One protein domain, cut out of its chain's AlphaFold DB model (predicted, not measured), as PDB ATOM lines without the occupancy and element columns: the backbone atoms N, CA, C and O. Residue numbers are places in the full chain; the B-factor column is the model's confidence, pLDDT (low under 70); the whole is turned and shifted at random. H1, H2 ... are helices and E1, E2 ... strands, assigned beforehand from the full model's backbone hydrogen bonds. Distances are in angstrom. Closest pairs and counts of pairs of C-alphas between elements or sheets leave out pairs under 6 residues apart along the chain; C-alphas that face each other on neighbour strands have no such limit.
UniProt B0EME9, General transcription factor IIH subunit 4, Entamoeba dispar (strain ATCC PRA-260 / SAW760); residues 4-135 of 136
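Overview. This is residues 4 to 135 of the 136 residues of the protein "General transcription factor IIH subunit 4" of Entamoeba dispar (strain ATCC PRA-260 / SAW760) (UniProt B0EME9). A compact body of seven helices and one two-stranded hairpin sends out a long arm, residues 115 to 135, which includes H8 and makes the longest axis. In the body H1, H2 and H3 form one side, the hairpin E1 E2 with H5 next to E2 forms the opposite side, and H4, H6 and H7 lie between. The printed part has 132 residues with eight named helices and two named strands, in the order H1 H2 H3 H4 H5 H6 E1 E2 H7 H8; the class is mostly helix, and the sheet, E1 next to E2, is antiparallel. The whole is loose, with a radius of gyration of the C-alphas of 20.0 A, and spans 69 by 34 by 27 A.

Arrangement. E1, residues 86 to 91, and E2, residues 94 to 99, form an antiparallel hairpin, with 151 degrees between their directions; N 89 and O 96, 2.9 A apart, are within hydrogen-bond range. Residues 57 to 58 pair antiparallel with residues 96 to 97 of E2. The closest C-alphas of H5, residues 59 to 65, and E2 are those of Ile 59 and Tyr 96, 5.7 A apart. Those of H6, residues 70 to 82, and E1 are His 81 and Asp 87, at 6.1 A. H4, residues 41 to 50, touches H6 at residues 76 to 80 of H6 alone, about perpendicular at 80 degrees; the closest C-alphas are those of Cys 43 and Val 76, 5.6 A. H3, residues 29 to 38, touches H7, residues 101 to 112, about perpendicular at 86 degrees, closest at the C-alphas of Lys 29 and Asn 106, 4.7 A. H1, residues 4 to 16, only just touches H3, with 3 pairs of C-alphas within 8 A; the closest are Glu 7 and Leu 38, 6.3 A. H2, residues 19 to 25, is close to H7 but not clearly touching, closest at the C-alphas of Lys 23 and Asp 102, 7.6 A. H8, residues 123 to 134, touches no helix. Every O i to N i+4 pair is within hydrogen-bond range in H2 to H7, against 8 of 9 in H1 and 7 of 8 in H8.

Along the chain. H1 begins at C-alpha 4 (-7.233, 22.057, -8.908) and is 19.0 A long. H2 measures 9.7 A, H3 14.8 A, H4 14.5 A, H5 10.0 A and H6 18.0 A. E1 begins at C-alpha 86 (-16.411, 39.249, 4.401) and is 15.8 A long; E2 is 16.4 A. H7 is 16.3 A, and H8, 17.1 A, ends at C-alpha 134 (-20.665, 89.696, -16.144).

Size, cuts and confidence. The C-alphas farthest apart, Ile 5 and Lys 135, are 71.8 A apart. Residues 115 to 135 stand free; the body without them spans 35 by 33 by 26 A. The printed part has no cut and no long link. The pLDDT is under 70 at residues 4 to 9, 54 and 114 to 135.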
ATOM      1  N   ASN A   4      -6.303  21.870 -10.036       51.88
ATOM      2  CA  ASN A   4      -7.233  22.057  -8.908       51.88
ATOM      3  C   ASN A   4      -6.663  21.695  -7.525       51.88
ATOM      4  O   ASN A   4      -7.294  22.003  -6.512       51.88
ATOM      5  N   ILE A   5      -5.518  21.008  -7.452       48.84
ATOM      6  CA  ILE A   5      -4.945  20.585  -6.161       48.84
ATOM      7  C   ILE A   5      -4.267  21.782  -5.479       48.84
ATOM      8  O   ILE A   5      -4.526  22.049  -4.309       48.84
ATOM      9  N   ILE A   6      -3.501  22.570  -6.242       50.59
ATOM     10  CA  ILE A   6      -2.788  23.752  -5.734       50.59
ATOM     11  C   ILE A   6      -3.770  24.863  -5.327       50.59
ATOM     12  O   ILE A   6      -3.597  25.481  -4.282       50.59
ATOM     13  N   GLU A   7      -4.840  25.087  -6.097       53.00
ATOM     14  CA  GLU A   7      -5.862  26.100  -5.780       53.00
ATOM     15  C   GLU A   7      -6.676  25.753  -4.520       53.00
ATOM     16  O   GLU A   7      -6.968  26.624  -3.700       53.00
ATOM     17  N   LYS A   8      -7.000  24.473  -4.292       55.59
ATOM     18  CA  LYS A   8      -7.641  24.057  -3.030       55.59
ATOM     19  C   LYS A   8      -6.709  24.200  -1.830       55.59
ATOM     20  O   LYS A   8      -7.185  24.503  -0.735       55.59
ATOM     21  N   ASP A   9      -5.410  24.005  -2.021       69.31
ATOM     22  CA  ASP A   9      -4.428  24.153  -0.948       69.31
ATOM     23  C   ASP A   9      -4.081  25.617  -0.656       69.31
ATOM     24  O   ASP A   9      -3.811  25.955   0.496       69.31
ATOM     25  N   ILE A  10      -4.181  26.520  -1.636       75.69
ATOM     26  CA  ILE A  10      -3.898  27.942  -1.405       75.69
ATOM     27  C   ILE A  10      -4.991  28.624  -0.577       75.69
ATOM     28  O   ILE A  10      -4.687  29.439   0.290       75.69
ATOM     29  N   ILE A  11      -6.263  28.251  -0.764       81.38
ATOM     30  CA  ILE A  11      -7.355  28.753   0.085       81.38
ATOM     31  C   ILE A  11      -7.155  28.279   1.522       81.38
ATOM     32  O   ILE A  11      -7.243  29.085   2.445       81.38
ATOM     33  N   LYS A  12      -6.802  27.001   1.719       82.50
ATOM     34  CA  LYS A  12      -6.454  26.473   3.046       82.50
ATOM     35  C   LYS A  12      -5.271  27.210   3.664       82.50
ATOM     36  O   LYS A  12      -5.284  27.474   4.858       82.50
ATOM     37  N   TYR A  13      -4.269  27.577   2.868       83.19
ATOM     38  CA  TYR A  13      -3.159  28.393   3.348       83.19
ATOM     39  C   TYR A  13      -3.647  29.749   3.877       83.19
ATOM     40  O   TYR A  13      -3.296  30.124   4.994       83.19
ATOM     41  N   PHE A  14      -4.517  30.447   3.137       83.19
ATOM     42  CA  PHE A  14      -5.101  31.713   3.596       83.19
ATOM     43  C   PHE A  14      -5.972  31.558   4.851       83.19
ATOM     44  O   PHE A  14      -5.971  32.454   5.687       83.19
ATOM     45  N   GLN A  15      -6.656  30.422   5.019       84.12
ATOM     46  CA  GLN A  15      -7.455  30.117   6.215       84.12
ATOM     47  C   GLN A  15      -6.611  29.925   7.485       84.12
ATOM     48  O   GLN A  15      -7.114  30.108   8.589       84.12
ATOM     49  N   VAL A  16      -5.344  29.521   7.347       85.06
ATOM     50  CA  VAL A  16      -4.430  29.300   8.484       85.06
ATOM     51  C   VAL A  16      -3.676  30.581   8.858       85.06
ATOM     52  O   VAL A  16      -3.110  30.678   9.949       85.06
ATOM     53  N   LEU A  17      -3.658  31.586   7.976       83.88
ATOM     54  CA  LEU A  17      -2.987  32.846   8.259       83.88
ATOM     55  C   LEU A  17      -3.715  33.633   9.359       83.88
ATOM     56  O   LEU A  17      -4.943  33.686   9.377       83.88
ATOM     57  N   PRO A  18      -2.975  34.321  10.248       86.12
ATOM     58  CA  PRO A  18      -3.585  35.219  11.215       86.12
ATOM     59  C   PRO A  18      -4.410  36.307  10.521       86.12
ATOM     60  O   PRO A  18      -3.959  36.906   9.543       86.12
ATOM     61  N   GLU A  19      -5.562  36.651  11.093       81.94
ATOM     62  CA  GLU A  19      -6.449  37.700  10.574       81.94
ATOM     63  C   GLU A  19      -5.708  39.030  10.335       81.94
ATOM     64  O   GLU A  19      -5.926  39.709   9.333       81.94
ATOM     65  N   ILE A  20      -4.763  39.384  11.214       86.12
ATOM     66  CA  ILE A  20      -3.918  40.584  11.083       86.12
ATOM     67  C   ILE A  20      -3.079  40.539   9.796       86.12
ATOM     68  O   ILE A  20      -2.947  41.553   9.104       86.12
ATOM     69  N   ALA A  21      -2.528  39.371   9.454       85.25
ATOM     70  CA  ALA A  21      -1.750  39.185   8.235       85.25
ATOM     71  C   ALA A  21      -2.647  39.302   6.993       85.25
ATOM     72  O   ALA A  21      -2.275  39.989   6.042       85.25
ATOM     73  N   MET A  22      -3.852  38.723   7.037       84.75
ATOM     74  CA  MET A  22      -4.836  38.819   5.951       84.75
ATOM     75  C   MET A  22      -5.320  40.255   5.732       84.75
ATOM     76  O   MET A  22      -5.276  40.760   4.609       84.75
ATOM     77  N   LYS A  23      -5.665  40.978   6.803       82.81
ATOM     78  CA  LYS A  23      -6.006  42.408   6.730       82.81
ATOM     79  C   LYS A  23      -4.863  43.233   6.143       82.81
ATOM     80  O   LYS A  23      -5.096  44.115   5.324       82.81
ATOM     81  N   SER A  24      -3.616  42.931   6.510       86.94
ATOM     82  CA  SER A  24      -2.453  43.600   5.917       86.94
ATOM     83  C   SER A  24      -2.279  43.267   4.432       86.94
ATOM     84  O   SER A  24      -1.926  44.151   3.653       86.94
ATOM     85  N   ALA A  25      -2.541  42.024   4.024       86.50
ATOM     86  CA  ALA A  25      -2.477  41.598   2.629       86.50
ATOM     87  C   ALA A  25      -3.491  42.360   1.757       86.50
ATOM     88  O   ALA A  25      -3.165  42.777   0.644       86.50
ATOM     89  N   TYR A  26      -4.685  42.638   2.290       90.38
ATOM     90  CA  TYR A  26      -5.735  43.378   1.583       90.38
ATOM     91  C   TYR A  26      -5.479  44.870   1.394       90.38
ATOM     92  O   TYR A  26      -6.182  45.508   0.614       90.38
ATOM     93  N   LYS A  27      -4.427  45.434   1.996       87.94
ATOM     94  CA  LYS A  27      -3.997  46.817   1.720       87.94
ATOM     95  C   LYS A  27      -3.377  46.987   0.332       87.94
ATOM     96  O   LYS A  27      -3.291  48.103  -0.172       87.94
ATOM     97  N   SER A  28      -2.921  45.897  -0.285       87.62
ATOM     98  CA  SER A  28      -2.335  45.910  -1.623       87.62
ATOM     99  C   SER A  28      -3.386  45.590  -2.681       87.62
ATOM    100  O   SER A  28      -4.012  44.525  -2.667       87.62
ATOM    101  N   LYS A  29      -3.521  46.480  -3.671       84.00
ATOM    102  CA  LYS A  29      -4.398  46.267  -4.829       84.00
ATOM    103  C   LYS A  29      -4.061  44.981  -5.586       84.00
ATOM    104  O   LYS A  29      -4.960  44.216  -5.921       84.00
ATOM    105  N   TRP A  30      -2.781  44.701  -5.804       84.94
ATOM    106  CA  TRP A  30      -2.353  43.523  -6.558       84.94
ATOM    107  C   TRP A  30      -2.728  42.236  -5.830       84.94
ATOM    108  O   TRP A  30      -3.234  41.300  -6.438       84.94
ATOM    109  N   THR A  31      -2.573  42.239  -4.509       87.75
ATOM    110  CA  THR A  31      -2.892  41.096  -3.654       87.75
ATOM    111  C   THR A  31      -4.391  40.807  -3.628       87.75
ATOM    112  O   THR A  31      -4.780  39.649  -3.732       87.75
ATOM    113  N   CYS A  32      -5.246  41.836  -3.583       91.38
ATOM    114  CA  CYS A  32      -6.700  41.646  -3.676       91.38
ATOM    115  C   CYS A  32      -7.115  41.001  -5.007       91.38
ATOM    116  O   CYS A  32      -7.964  40.112  -5.026       91.38
ATOM    117  N   SER A  33      -6.496  41.423  -6.115       90.12
ATOM    118  CA  SER A  33      -6.746  40.845  -7.440       90.12
ATOM    119  C   SER A  33      -6.244  39.400  -7.543       90.12
ATOM    120  O   SER A  33      -6.956  38.548  -8.071       90.12
ATOM    121  N   GLU A  34      -5.061  39.100  -7.000       89.75
ATOM    122  CA  GLU A  34      -4.513  37.740  -6.961       89.75
ATOM    123  C   GLU A  34      -5.419  36.794  -6.177       89.75
ATOM    124  O   GLU A  34      -5.839  35.766  -6.694       89.75
ATOM    125  N   ILE A  35      -5.785  37.185  -4.953       90.06
ATOM    126  CA  ILE A  35      -6.642  36.372  -4.092       90.06
ATOM    127  C   ILE A  35      -7.982  36.124  -4.778       90.06
ATOM    128  O   ILE A  35      -8.416  34.980  -4.823       90.06
ATOM    129  N   PHE A  36      -8.595  37.146  -5.384       92.44
ATOM    130  CA  PHE A  36      -9.831  36.977  -6.150       92.44
ATOM    131  C   PHE A  36      -9.696  35.936  -7.273       92.44
ATOM    132  O   PHE A  36     -10.583  35.097  -7.432       92.44
ATOM    133  N   ARG A  37      -8.588  35.952  -8.032       90.00
ATOM    134  CA  ARG A  37      -8.344  34.991  -9.125       90.00
ATOM    135  C   ARG A  37      -8.257  33.544  -8.644       90.00
ATOM    136  O   ARG A  37      -8.652  32.656  -9.390       90.00
ATOM    137  N   LEU A  38      -7.797  33.329  -7.415       89.56
ATOM    138  CA  LEU A  38      -7.658  32.006  -6.800       89.56
ATOM    139  C   LEU A  38      -8.965  31.475  -6.189       89.56
ATOM    140  O   LEU A  38      -9.023  30.321  -5.768       89.56
ATOM    141  N   LEU A  39     -10.014  32.299  -6.105       90.50
ATOM    142  CA  LEU A  39     -11.293  31.868  -5.550       90.50
ATOM    143  C   LEU A  39     -12.069  30.963  -6.514       90.50
ATOM    144  O   LEU A  39     -12.016  31.167  -7.728       90.50
ATOM    145  N   PRO A  40     -12.903  30.043  -5.993       90.44
ATOM    146  CA  PRO A  40     -13.827  29.284  -6.822       90.44
ATOM    147  C   PRO A  40     -14.760  30.222  -7.595       90.44
ATOM    148  O   PRO A  40     -15.190  31.252  -7.069       90.44
ATOM    149  N   GLY A  41     -15.155  29.834  -8.809       90.50
ATOM    150  CA  GLY A  41     -15.979  30.684  -9.682       90.50
ATOM    151  C   GLY A  41     -17.281  31.179  -9.037       90.50
ATOM    152  O   GLY A  41     -17.699  32.312  -9.270       90.50
ATOM    153  N   MET A  42     -17.892  30.383  -8.151       89.56
ATOM    154  CA  MET A  42     -19.077  30.809  -7.393       89.56
ATOM    155  C   MET A  42     -18.764  31.930  -6.392       89.56
ATOM    156  O   MET A  42     -19.524  32.893  -6.292       89.56
ATOM    157  N   CYS A  43     -17.618  31.860  -5.709       92.50
ATOM    158  CA  CYS A  43     -17.163  32.916  -4.806       92.50
ATOM    159  C   CYS A  43     -16.859  34.208  -5.575       92.50
ATOM    160  O   CYS A  43     -17.278  35.287  -5.161       92.50
ATOM    161  N   GLN A  44     -16.196  34.095  -6.730       93.56
ATOM    162  CA  GLN A  44     -15.929  35.231  -7.615       93.56
ATOM    163  C   GLN A  44     -17.225  35.909  -8.077       93.56
ATOM    164  O   GLN A  44     -17.342  37.134  -8.016       93.56
ATOM    165  N   SER A  45     -18.214  35.116  -8.508       91.19
ATOM    166  CA  SER A  45     -19.507  35.628  -8.974       91.19
ATOM    167  C   SER A  45     -20.259  36.376  -7.876       91.19
ATOM    168  O   SER A  45     -20.785  37.463  -8.125       91.19
ATOM    169  N   LEU A  46     -20.279  35.823  -6.659       91.06
ATOM    170  CA  LEU A  46     -20.870  36.485  -5.501       91.06
ATOM    171  C   LEU A  46     -20.161  37.814  -5.219       91.06
ATOM    172  O   LEU A  46     -20.820  38.854  -5.183       91.06
ATOM    173  N   LEU A  47     -18.830  37.800  -5.100       92.50
ATOM    174  CA  LEU A  47     -18.039  38.996  -4.807       92.50
ATOM    175  C   LEU A  47     -18.262  40.108  -5.830       92.50
ATOM    176  O   LEU A  47     -18.507  41.237  -5.427       92.50
ATOM    177  N   LEU A  48     -18.255  39.813  -7.132       92.06
ATOM    178  CA  LEU A  48     -18.485  40.825  -8.174       92.06
ATOM    179  C   LEU A  48     -19.861  41.499  -8.084       92.06
ATOM    180  O   LEU A  48     -20.004  42.645  -8.507       92.06
ATOM    181  N   ARG A  49     -20.868  40.820  -7.527       88.06
ATOM    182  CA  ARG A  49     -22.211  41.387  -7.336       88.06
ATOM    183  C   ARG A  49     -22.287  42.268  -6.097       88.06
ATOM    184  O   ARG A  49     -22.905  43.327  -6.144       88.06
ATOM    185  N   ILE A  50     -21.641  41.856  -5.007       89.75
ATOM    186  CA  ILE A  50     -21.704  42.583  -3.732       89.75
ATOM    187  C   ILE A  50     -20.622  43.659  -3.594       89.75
ATOM    188  O   ILE A  50     -20.776  44.572  -2.788       89.75
ATOM    189  N   ILE A  51     -19.555  43.612  -4.403       91.06
ATOM    190  CA  ILE A  51     -18.422  44.536  -4.291       91.06
ATOM    191  C   ILE A  51     -18.871  45.988  -4.399       91.06
ATOM    192  O   ILE A  51     -18.365  46.818  -3.660       91.06
ATOM    193  N   PHE A  52     -19.846  46.324  -5.246       87.62
ATOM    194  CA  PHE A  52     -20.295  47.706  -5.441       87.62
ATOM    195  C   PHE A  52     -21.326  48.197  -4.412       87.62
ATOM    196  O   PHE A  52     -21.669  49.379  -4.429       87.62
ATOM    197  N   LEU A  53     -21.764  47.350  -3.478       84.06
ATOM    198  CA  LEU A  53     -22.710  47.719  -2.421       84.06
ATOM    199  C   LEU A  53     -21.980  48.450  -1.284       84.06
ATOM    200  O   LEU A  53     -20.902  48.035  -0.868       84.06
ATOM    201  N   LYS A  54     -22.514  49.583  -0.812       66.81
ATOM    202  CA  LYS A  54     -21.753  50.534   0.024       66.81
ATOM    203  C   LYS A  54     -21.765  50.281   1.535       66.81
ATOM    204  O   LYS A  54     -20.926  50.870   2.201       66.81
ATOM    205  N   GLU A  55     -22.664  49.464   2.079       74.94
ATOM    206  CA  GLU A  55     -22.877  49.450   3.539       74.94
ATOM    207  C   GLU A  55     -22.839  48.050   4.147       74.94
ATOM    208  O   GLU A  55     -22.009  47.774   5.005       74.94
ATOM    209  N   ARG A  56     -23.732  47.169   3.707       87.31
ATOM    210  CA  ARG A  56     -23.872  45.765   4.115       87.31
ATOM    211  C   ARG A  56     -25.089  45.210   3.389       87.31
ATOM    212  O   ARG A  56     -25.928  45.982   2.932       87.31
ATOM    213  N   ILE A  57     -25.189  43.896   3.274       90.19
ATOM    214  CA  ILE A  57     -26.348  43.225   2.678       90.19
ATOM    215  C   ILE A  57     -26.903  42.220   3.676       90.19
ATOM    216  O   ILE A  57     -26.133  41.564   4.380       90.19
ATOM    217  N   THR A  58     -28.224  42.100   3.769       91.38
ATOM    218  CA  THR A  58     -28.799  41.039   4.601       91.38
ATOM    219  C   THR A  58     -28.567  39.685   3.940       91.38
ATOM    220  O   THR A  58     -28.608  39.548   2.714       91.38
ATOM    221  N   ILE A  59     -28.365  38.645   4.746       89.44
ATOM    222  CA  ILE A  59     -28.243  37.285   4.213       89.44
ATOM    223  C   ILE A  59     -29.504  36.874   3.438       89.44
ATOM    224  O   ILE A  59     -29.407  36.224   2.400       89.44
ATOM    225  N   HIS A  60     -30.683  37.299   3.893       89.12
ATOM    226  CA  HIS A  60     -31.941  37.006   3.211       89.12
ATOM    227  C   HIS A  60     -32.005  37.606   1.795       89.12
ATOM    228  O   HIS A  60     -32.371  36.910   0.848       89.12
ATOM    229  N   GLU A  61     -31.605  38.871   1.622       88.19
ATOM    230  CA  GLU A  61     -31.495  39.489   0.293       88.19
ATOM    231  C   GLU A  61     -30.495  38.746  -0.586       88.19
ATOM    232  O   GLU A  61     -30.746  38.562  -1.778       88.19
ATOM    233  N   LEU A  62     -29.389  38.283   0.002       87.25
ATOM    234  CA  LEU A  62     -28.404  37.501  -0.725       87.25
ATOM    235  C   LEU A  62     -29.003  36.192  -1.245       87.25
ATOM    236  O   LEU A  62     -28.868  35.906  -2.427       87.25
ATOM    237  N   TYR A  63     -29.724  35.432  -0.424       88.75
ATOM    238  CA  TYR A  63     -30.393  34.209  -0.878       88.75
ATOM    239  C   TYR A  63     -31.378  34.462  -2.022       88.75
ATOM    240  O   TYR A  63     -31.388  33.734  -3.011       88.75
ATOM    241  N   ASN A  64     -32.155  35.542  -1.940       87.12
ATOM    242  CA  ASN A  64     -33.156  35.866  -2.957       87.12
ATOM    243  C   ASN A  64     -32.546  36.326  -4.294       87.12
ATOM    244  O   ASN A  64     -33.184  36.208  -5.342       87.12
ATOM    245  N   GLN A  65     -31.321  36.860  -4.287       82.44
ATOM    246  CA  GLN A  65     -30.660  37.361  -5.496       82.44
ATOM    247  C   GLN A  65     -30.067  36.259  -6.384       82.44
ATOM    248  O   GLN A  65     -29.779  36.513  -7.561       82.44
ATOM    249  N   PHE A  66     -29.873  35.046  -5.861       81.88
ATOM    250  CA  PHE A  66     -29.192  33.970  -6.576       81.88
ATOM    251  C   PHE A  66     -30.100  32.754  -6.724       81.88
ATOM    252  O   PHE A  66     -30.693  32.265  -5.773       81.88
ATOM    253  N   LYS A  67     -30.168  32.213  -7.942       85.62
ATOM    254  CA  LYS A  67     -30.903  30.975  -8.235       85.62
ATOM    255  C   LYS A  67     -30.016  29.751  -7.986       85.62
ATOM    256  O   LYS A  67     -29.733  29.009  -8.923       85.62
ATOM    257  N   ILE A  68     -29.525  29.583  -6.759       87.19
ATOM    258  CA  ILE A  68     -28.720  28.420  -6.345       87.19
ATOM    259  C   ILE A  68     -29.264  27.820  -5.041       87.19
ATOM    260  O   ILE A  68     -29.944  28.531  -4.302       87.19
ATOM    261  N   PRO A  69     -28.993  26.534  -4.747       91.06
ATOM    262  CA  PRO A  69     -29.390  25.923  -3.480       91.06
ATOM    263  C   PRO A  69     -28.796  26.665  -2.283       91.06
ATOM    264  O   PRO A  69     -27.643  27.104  -2.335       91.06
ATOM    265  N   ASN A  70     -29.561  26.753  -1.191       89.50
ATOM    266  CA  ASN A  70     -29.118  27.489  -0.009       89.50
ATOM    267  C   ASN A  70     -27.833  26.901   0.588       89.50
ATOM    268  O   ASN A  70     -26.927  27.649   0.926       89.50
ATOM    269  N   GLU A  71     -27.708  25.574   0.602       90.88
ATOM    270  CA  GLU A  71     -26.510  24.866   1.074       90.88
ATOM    271  C   GLU A  71     -25.249  25.287   0.300       90.88
ATOM    272  O   GLU A  71     -24.208  25.572   0.886       90.88
ATOM    273  N   THR A  72     -25.352  25.411  -1.028       90.31
ATOM    274  CA  THR A  72     -24.240  25.868  -1.874       90.31
ATOM    275  C   THR A  72     -23.882  27.325  -1.593       90.31
ATOM    276  O   THR A  72     -22.710  27.697  -1.609       90.31
ATOM    277  N   MET A  73     -24.877  28.174  -1.340       91.69
ATOM    278  CA  MET A  73     -24.630  29.563  -0.962       91.69
ATOM    279  C   MET A  73     -23.963  29.655   0.419       91.69
ATOM    280  O   MET A  73     -23.007  30.413   0.566       91.69
ATOM    281  N   ASP A  74     -24.392  28.853   1.398       93.00
ATOM    282  CA  ASP A  74     -23.749  28.765   2.712       93.00
ATOM    283  C   ASP A  74     -22.272  28.366   2.586       93.00
ATOM    284  O   ASP A  74     -21.408  29.000   3.192       93.00
ATOM    285  N   GLU A  75     -21.948  27.369   1.756       92.25
ATOM    286  CA  GLU A  75     -20.562  26.972   1.473       92.25
ATOM    287  C   GLU A  75     -19.734  28.122   0.888       92.25
ATOM    288  O   GLU A  75     -18.597  28.360   1.309       92.25
ATOM    289  N   VAL A  76     -20.304  28.869  -0.060       92.56
ATOM    290  CA  VAL A  76     -19.650  30.024  -0.685       92.56
ATOM    291  C   VAL A  76     -19.411  31.134   0.340       92.56
ATOM    292  O   VAL A  76     -18.289  31.633   0.452       92.56
ATOM    293  N   ILE A  77     -20.429  31.493   1.125       93.12
ATOM    294  CA  ILE A  77     -20.323  32.505   2.184       93.12
ATOM    295  C   ILE A  77     -19.264  32.078   3.204       93.12
ATOM    296  O   ILE A  77     -18.400  32.874   3.563       93.12
ATOM    297  N   ASN A  78     -19.291  30.822   3.653       93.00
ATOM    298  CA  ASN A  78     -18.331  30.300   4.625       93.00
ATOM    299  C   ASN A  78     -16.905  30.297   4.070       93.00
ATOM    300  O   ASN A  78     -15.974  30.660   4.787       93.00
ATOM    301  N   THR A  79     -16.730  29.976   2.786       91.94
ATOM    302  CA  THR A  79     -15.425  30.034   2.117       91.94
ATOM    303  C   THR A  79     -14.882  31.461   2.102       91.94
ATOM    304  O   THR A  79     -13.759  31.690   2.541       91.94
ATOM    305  N   ILE A  80     -15.677  32.443   1.672       93.06
ATOM    306  CA  ILE A  80     -15.250  33.851   1.595       93.06
ATOM    307  C   ILE A  80     -15.014  34.445   2.995       93.06
ATOM    308  O   ILE A  80     -14.089  35.235   3.191       93.06
ATOM    309  N   HIS A  81     -15.818  34.041   3.979       93.06
ATOM    310  CA  HIS A  81     -15.652  34.437   5.376       93.06
ATOM    311  C   HIS A  81     -14.369  33.860   5.985       93.06
ATOM    312  O   HIS A  81     -13.642  34.565   6.676       93.06
ATOM    313  N   SER A  82     -14.037  32.600   5.683       91.00
ATOM    314  CA  SER A  82     -12.849  31.920   6.224       91.00
ATOM    315  C   SER A  82     -11.514  32.548   5.813       91.00
ATOM    316  O   SER A  82     -10.497  32.300   6.449       91.00
ATOM    317  N   ILE A  83     -11.518  33.358   4.756       91.19
ATOM    318  CA  ILE A  83     -10.356  34.116   4.286       91.19
ATOM    319  C   ILE A  83     -10.458  35.608   4.627       91.19
ATOM    320  O   ILE A  83      -9.627  36.384   4.181       91.19
ATOM    321  N   HIS A  84     -11.445  36.028   5.423       91.06
ATOM    322  CA  HIS A  84     -11.628  37.410   5.888       91.06
ATOM    323  C   HIS A  84     -11.907  38.452   4.785       91.06
ATOM    324  O   HIS A  84     -11.603  39.636   4.951       91.06
ATOM    325  N   ILE A  85     -12.499  38.043   3.655       92.44
ATOM    326  CA  ILE A  85     -13.005  38.999   2.649       92.44
ATOM    327  C   ILE A  85     -14.349  39.589   3.089       92.44
ATOM    328  O   ILE A  85     -14.644  40.746   2.784       92.44
ATOM    329  N   ILE A  86     -15.160  38.798   3.793       93.12
ATOM    330  CA  ILE A  86     -16.411  39.249   4.401       93.12
ATOM    331  C   ILE A  86     -16.406  38.970   5.896       93.12
ATOM    332  O   ILE A  86     -15.867  37.956   6.333       93.12
ATOM    333  N   ASP A  87     -17.104  39.826   6.626       91.19
ATOM    334  CA  ASP A  87     -17.451  39.666   8.026       91.19
ATOM    335  C   ASP A  87     -18.965  39.447   8.143       91.19
ATOM    336  O   ASP A  87     -19.762  40.013   7.379       91.19
ATOM    337  N   LYS A  88     -19.363  38.597   9.092       91.50
ATOM    338  CA  LYS A  88     -20.764  38.392   9.470       91.50
ATOM    339  C   LYS A  88     -21.063  39.263  10.689       91.50
ATOM    340  O   LYS A  88     -20.462  39.070  11.741       91.50
ATOM    341  N   GLU A  89     -21.976  40.216  10.544       91.75
ATOM    342  CA  GLU A  89     -22.424  41.101  11.625       91.75
ATOM    343  C   GLU A  89     -23.889  40.791  11.945       91.75
ATOM    344  O   GLU A  89     -24.708  40.664  11.039       91.75
ATOM    345  N   GLU A  90     -24.241  40.677  13.222       92.00
ATOM    346  CA  GLU A  90     -25.632  40.518  13.650       92.00
ATOM    347  C   GLU A  90     -26.107  41.804  14.326       92.00
ATOM    348  O   GLU A  90     -25.476  42.299  15.259       92.00
ATOM    349  N   GLU A  91     -27.227  42.352  13.857       92.62
ATOM    350  CA  GLU A  91     -27.861  43.525  14.457       92.62
ATOM    351  C   GLU A  91     -29.370  43.292  14.544       92.62
ATOM    352  O   GLU A  91     -30.018  42.967  13.550       92.62
ATOM    353  N   ASN A  92     -29.942  43.451  15.741       90.56
ATOM    354  CA  ASN A  92     -31.374  43.257  16.002       90.56
ATOM    355  C   ASN A  92     -31.924  41.887  15.541       90.56
ATOM    356  O   ASN A  92     -33.065  41.796  15.090       90.56
ATOM    357  N   GLY A  93     -31.114  40.824  15.631       89.31
ATOM    358  CA  GLY A  93     -31.477  39.472  15.180       89.31
ATOM    359  C   GLY A  93     -31.455  39.282  13.659       89.31
ATOM    360  O   GLY A  93     -31.860  38.233  13.161       89.31
ATOM    361  N   ILE A  94     -30.999  40.287  12.906       90.88
ATOM    362  CA  ILE A  94     -30.809  40.217  11.459       90.88
ATOM    363  C   ILE A  94     -29.322  40.017  11.182       90.88
ATOM    364  O   ILE A  94     -28.472  40.766  11.664       90.88
ATOM    365  N   LEU A  95     -29.017  39.000  10.377       92.88
ATOM    366  CA  LEU A  95     -27.657  38.671   9.977       92.88
ATOM    367  C   LEU A  95     -27.281  39.411   8.689       92.88
ATOM    368  O   LEU A  95     -27.920  39.261   7.640       92.88
ATOM    369  N   TYR A  96     -26.215  40.194   8.783       93.12
ATOM    370  CA  TYR A  96     -25.643  41.000   7.720       93.12
ATOM    371  C   TYR A  96     -24.296  40.442   7.277       93.12
ATOM    372  O   TYR A  96     -23.505  39.928   8.069       93.12
ATOM    373  N   ILE A  97     -24.024  40.599   5.988       92.69
ATOM    374  CA  ILE A  97     -22.710  40.400   5.397       92.69
ATOM    375  C   ILE A  97     -22.140  41.767   5.055       92.69
ATOM    376  O   ILE A  97     -22.768  42.573   4.360       92.69
ATOM    377  N   LYS A  98     -20.913  41.997   5.510       92.75
ATOM    378  CA  LYS A  98     -20.143  43.203   5.234       92.75
ATOM    379  C   LYS A  98     -18.819  42.820   4.604       92.75
ATOM    380  O   LYS A  98     -18.172  41.878   5.045       92.75
ATOM    381  N   LEU A  99     -18.417  43.529   3.555       91.88
ATOM    382  CA  LEU A  99     -17.110  43.302   2.948       91.88
ATOM    383  C   LEU A  99     -16.026  44.006   3.759       91.88
ATOM    384  O   LEU A  99     -16.226  45.110   4.263       91.88
ATOM    385  N   ASN A 100     -14.843  43.403   3.794       91.50
ATOM    386  CA  ASN A 100     -13.641  44.060   4.265       91.50
ATOM    387  C   ASN A 100     -13.385  45.332   3.434       91.50
ATOM    388  O   ASN A 100     -13.254  45.264   2.210       91.50
ATOM    389  N   ASN A 101     -13.299  46.487   4.097       91.44
ATOM    390  CA  ASN A 101     -13.178  47.787   3.429       91.44
ATOM    391  C   ASN A 101     -11.913  47.904   2.566       91.44
ATOM    392  O   ASN A 101     -11.975  48.453   1.465       91.44
ATOM    393  N   ASP A 102     -10.778  47.386   3.046       91.94
ATOM    394  CA  ASP A 102      -9.513  47.436   2.310       91.94
ATOM    395  C   ASP A 102      -9.617  46.585   1.045       91.94
ATOM    396  O   ASP A 102      -9.349  47.081  -0.052       91.94
ATOM    397  N   PHE A 103     -10.107  45.345   1.170       92.38
ATOM    398  CA  PHE A 103     -10.358  44.479   0.020       92.38
ATOM    399  C   PHE A 103     -11.331  45.138  -0.958       92.38
ATOM    400  O   PHE A 103     -11.061  45.205  -2.156       92.38
ATOM    401  N   GLN A 104     -12.447  45.667  -0.456       92.25
ATOM    402  CA  GLN A 104     -13.488  46.262  -1.278       92.25
ATOM    403  C   GLN A 104     -12.965  47.453  -2.087       92.25
ATOM    404  O   GLN A 104     -13.188  47.522  -3.296       92.25
ATOM    405  N   ASN A 105     -12.256  48.379  -1.442       90.81
ATOM    406  CA  ASN A 105     -11.721  49.571  -2.092       90.81
ATOM    407  C   ASN A 105     -10.615  49.218  -3.087       90.81
ATOM    408  O   ASN A 105     -10.660  49.636  -4.245       90.81
ATOM    409  N   ASN A 106      -9.656  48.395  -2.671       91.88
ATOM    410  CA  ASN A 106      -8.517  48.034  -3.505       91.88
ATOM    411  C   ASN A 106      -8.917  47.145  -4.687       91.88
ATOM    412  O   ASN A 106      -8.377  47.284  -5.788       91.88
ATOM    413  N   PHE A 107      -9.889  46.253  -4.501       91.88
ATOM    414  CA  PHE A 107     -10.416  45.445  -5.593       91.88
ATOM    415  C   PHE A 107     -11.251  46.286  -6.565       91.88
ATOM    416  O   PHE A 107     -11.022  46.192  -7.770       91.88
ATOM    417  N   LYS A 108     -12.114  47.197  -6.079       90.44
ATOM    418  CA  LYS A 108     -12.787  48.195  -6.939       90.44
ATOM    419  C   LYS A 108     -11.776  48.960  -7.787       90.44
ATOM    420  O   LYS A 108     -11.920  49.004  -9.003       90.44
ATOM    421  N   MET A 109     -10.721  49.496  -7.173       88.38
ATOM    422  CA  MET A 109      -9.687  50.241  -7.898       88.38
ATOM    423  C   MET A 109      -8.987  49.413  -8.983       88.38
ATOM    424  O   MET A 109      -8.575  49.983  -9.987       88.38
ATOM    425  N   ASN A 110      -8.858  48.091  -8.830       88.00
ATOM    426  CA  ASN A 110      -8.355  47.245  -9.920       88.00
ATOM    427  C   ASN A 110      -9.371  47.051 -11.042       88.00
ATOM    428  O   ASN A 110      -8.978  47.021 -12.201       88.00
ATOM    429  N   LEU A 111     -10.652  46.877 -10.708       87.31
ATOM    430  CA  LEU A 111     -11.688  46.584 -11.698       87.31
ATOM    431  C   LEU A 111     -11.978  47.778 -12.607       87.31
ATOM    432  O   LEU A 111     -12.146  47.609 -13.810       87.31
ATOM    433  N   ILE A 112     -12.073  48.971 -12.023       85.56
ATOM    434  CA  ILE A 112     -12.556  50.176 -12.714       85.56
ATOM    435  C   ILE A 112     -11.511  51.297 -12.784       85.56
ATOM    436  O   ILE A 112     -11.758  52.317 -13.420       85.56
ATOM    437  N   GLY A 113     -10.344  51.122 -12.158       77.94
ATOM    438  CA  GLY A 113      -9.345  52.181 -12.021       77.94
ATOM    439  C   GLY A 113      -9.718  53.217 -10.955       77.94
ATOM    440  O   GLY A 113     -10.714  53.094 -10.239       77.94
ATOM    441  N   SER A 114      -8.902  54.264 -10.831       68.44
ATOM    442  CA  SER A 114      -9.278  55.440 -10.048       68.44
ATOM    443  C   SER A 114     -10.421  56.160 -10.765       68.44
ATOM    444  O   SER A 114     -10.227  56.657 -11.871       68.44
ATOM    445  N   MET A 115     -11.583  56.294 -10.122       62.84
ATOM    446  CA  MET A 115     -12.649  57.199 -10.585       62.84
ATOM    447  C   MET A 115     -12.285  58.688 -10.405       62.84
ATOM    448  O   MET A 115     -13.156  59.552 -10.456       62.84
ATOM    449  N   GLU A 116     -11.010  59.005 -10.170       63.31
ATOM    450  CA  GLU A 116     -10.527  60.375 -10.242       63.31
ATOM    451  C   GLU A 116     -10.478  60.784 -11.715       63.31
ATOM    452  O   GLU A 116      -9.789  60.134 -12.511       63.31
ATOM    453  N   PRO A 117     -11.210  61.836 -12.113       59.16
ATOM    454  CA  PRO A 117     -11.117  62.332 -13.467       59.16
ATOM    455  C   PRO A 117      -9.665  62.722 -13.751       59.16
ATOM    456  O   PRO A 117      -9.079  63.535 -13.040       59.16
ATOM    457  N   ALA A 118      -9.084  62.164 -14.815       61.69
ATOM    458  CA  ALA A 118      -7.711  62.477 -15.225       61.69
ATOM    459  C   ALA A 118      -7.524  63.958 -15.621       61.69
ATOM    460  O   ALA A 118      -6.398  64.421 -15.810       61.69
ATOM    461  N   TYR A 119      -8.617  64.715 -15.742       62.34
ATOM    462  CA  TYR A 119      -8.592  66.154 -15.941       62.34
ATOM    463  C   TYR A 119      -8.618  66.893 -14.597       62.34
ATOM    464  O   TYR A 119      -9.497  66.702 -13.758       62.34
ATOM    465  N   LYS A 120      -7.672  67.818 -14.407       59.72
ATOM    466  CA  LYS A 120      -7.754  68.803 -13.325       59.72
ATOM    467  C   LYS A 120      -8.922  69.738 -13.636       59.72
ATOM    468  O   LYS A 120      -8.859  70.479 -14.614       59.72
ATOM    469  N   ILE A 121      -9.958  69.758 -12.797       59.44
ATOM    470  CA  ILE A 121     -11.001  70.796 -12.829       59.44
ATOM    471  C   ILE A 121     -10.370  72.108 -12.334       59.44
ATOM    472  O   ILE A 121     -10.572  72.525 -11.200       59.44
ATOM    473  N   LYS A 122      -9.519  72.731 -13.151       55.56
ATOM    474  CA  LYS A 122      -9.027  74.093 -12.909       55.56
ATOM    475  C   LYS A 122      -9.748  75.124 -13.773       55.56
ATOM    476  O   LYS A 122      -9.891  76.257 -13.347       55.56
ATOM    477  N   GLU A 123     -10.297  74.732 -14.922       53.47
ATOM    478  CA  GLU A 123     -10.792  75.705 -15.909       53.47
ATOM    479  C   GLU A 123     -12.306  75.960 -15.885       53.47
ATOM    480  O   GLU A 123     -12.772  76.947 -16.453       53.47
ATOM    481  N   VAL A 124     -13.099  75.105 -15.232       53.91
ATOM    482  CA  VAL A 124     -14.565  75.279 -15.220       53.91
ATOM    483  C   VAL A 124     -14.989  76.316 -14.179       53.91
ATOM    484  O   VAL A 124     -15.849  77.146 -14.458       53.91
ATOM    485  N   ASN A 125     -14.338  76.343 -13.011       53.50
ATOM    486  CA  ASN A 125     -14.725  77.268 -11.943       53.50
ATOM    487  C   ASN A 125     -14.372  78.728 -12.258       53.50
ATOM    488  O   ASN A 125     -15.140  79.619 -11.897       53.50
ATOM    489  N   GLU A 126     -13.272  78.994 -12.969       56.38
ATOM    490  CA  GLU A 126     -12.898  80.366 -13.352       56.38
ATOM    491  C   GLU A 126     -13.861  80.941 -14.397       56.38
ATOM    492  O   GLU A 126     -14.359  82.053 -14.223       56.38
ATOM    493  N   LYS A 127     -14.217  80.151 -15.420       56.72
ATOM    494  CA  LYS A 127     -15.175  80.566 -16.455       56.72
ATOM    495  C   LYS A 127     -16.586  80.757 -15.904       56.72
ATOM    496  O   LYS A 127     -17.233  81.745 -16.230       56.72
ATOM    497  N   VAL A 128     -17.058  79.859 -15.035       58.59
ATOM    498  CA  VAL A 128     -18.376  80.008 -14.390       58.59
ATOM    499  C   VAL A 128     -18.404  81.243 -13.481       58.59
ATOM    500  O   VAL A 128     -19.365  82.006 -13.522       58.59
ATOM    501  N   SER A 129     -17.333  81.508 -12.726       58.28
ATOM    502  CA  SER A 129     -17.250  82.700 -11.864       58.28
ATOM    503  C   SER A 129     -17.181  84.009 -12.657       58.28
ATOM    504  O   SER A 129     -17.731  85.016 -12.215       58.28
ATOM    505  N   GLN A 130     -16.524  84.014 -13.822       58.69
ATOM    506  CA  GLN A 130     -16.479  85.176 -14.714       58.69
ATOM    507  C   GLN A 130     -17.843  85.450 -15.359       58.69
ATOM    508  O   GLN A 130     -18.317  86.579 -15.310       58.69
ATOM    509  N   ILE A 131     -18.530  84.415 -15.854       62.62
ATOM    510  CA  ILE A 131     -19.858  84.552 -16.480       62.62
ATOM    511  C   ILE A 131     -20.918  85.034 -15.475       62.62
ATOM    512  O   ILE A 131     -21.812  85.795 -15.840       62.62
ATOM    513  N   ILE A 132     -20.830  84.611 -14.210       61.75
ATOM    514  CA  ILE A 132     -21.733  85.089 -13.152       61.75
ATOM    515  C   ILE A 132     -21.460  86.565 -12.822       61.75
ATOM    516  O   ILE A 132     -22.405  87.315 -12.601       61.75
ATOM    517  N   LYS A 133     -20.195  87.009 -12.842       59.09
ATOM    518  CA  LYS A 133     -19.831  88.417 -12.605       59.09
ATOM    519  C   LYS A 133     -20.193  89.359 -13.753       59.09
ATOM    520  O   LYS A 133     -20.393  90.534 -13.500       59.09
ATOM    521  N   GLU A 134     -20.266  88.875 -14.989       58.72
ATOM    522  CA  GLU A 134     -20.665  89.696 -16.144       58.72
ATOM    523  C   GLU A 134     -22.190  89.845 -16.289       58.72
ATOM    524  O   GLU A 134     -22.657  90.669 -17.074       58.72
ATOM    525  N   LYS A 135     -22.979  89.051 -15.551       53.44
ATOM    526  CA  LYS A 135     -24.453  89.065 -15.596       53.44
ATOM    527  C   LYS A 135     -25.130  89.659 -14.353       53.44
ATOM    528  O   LYS A 135     -26.361  89.731 -14.344       53.44
TER     529      LYS A 135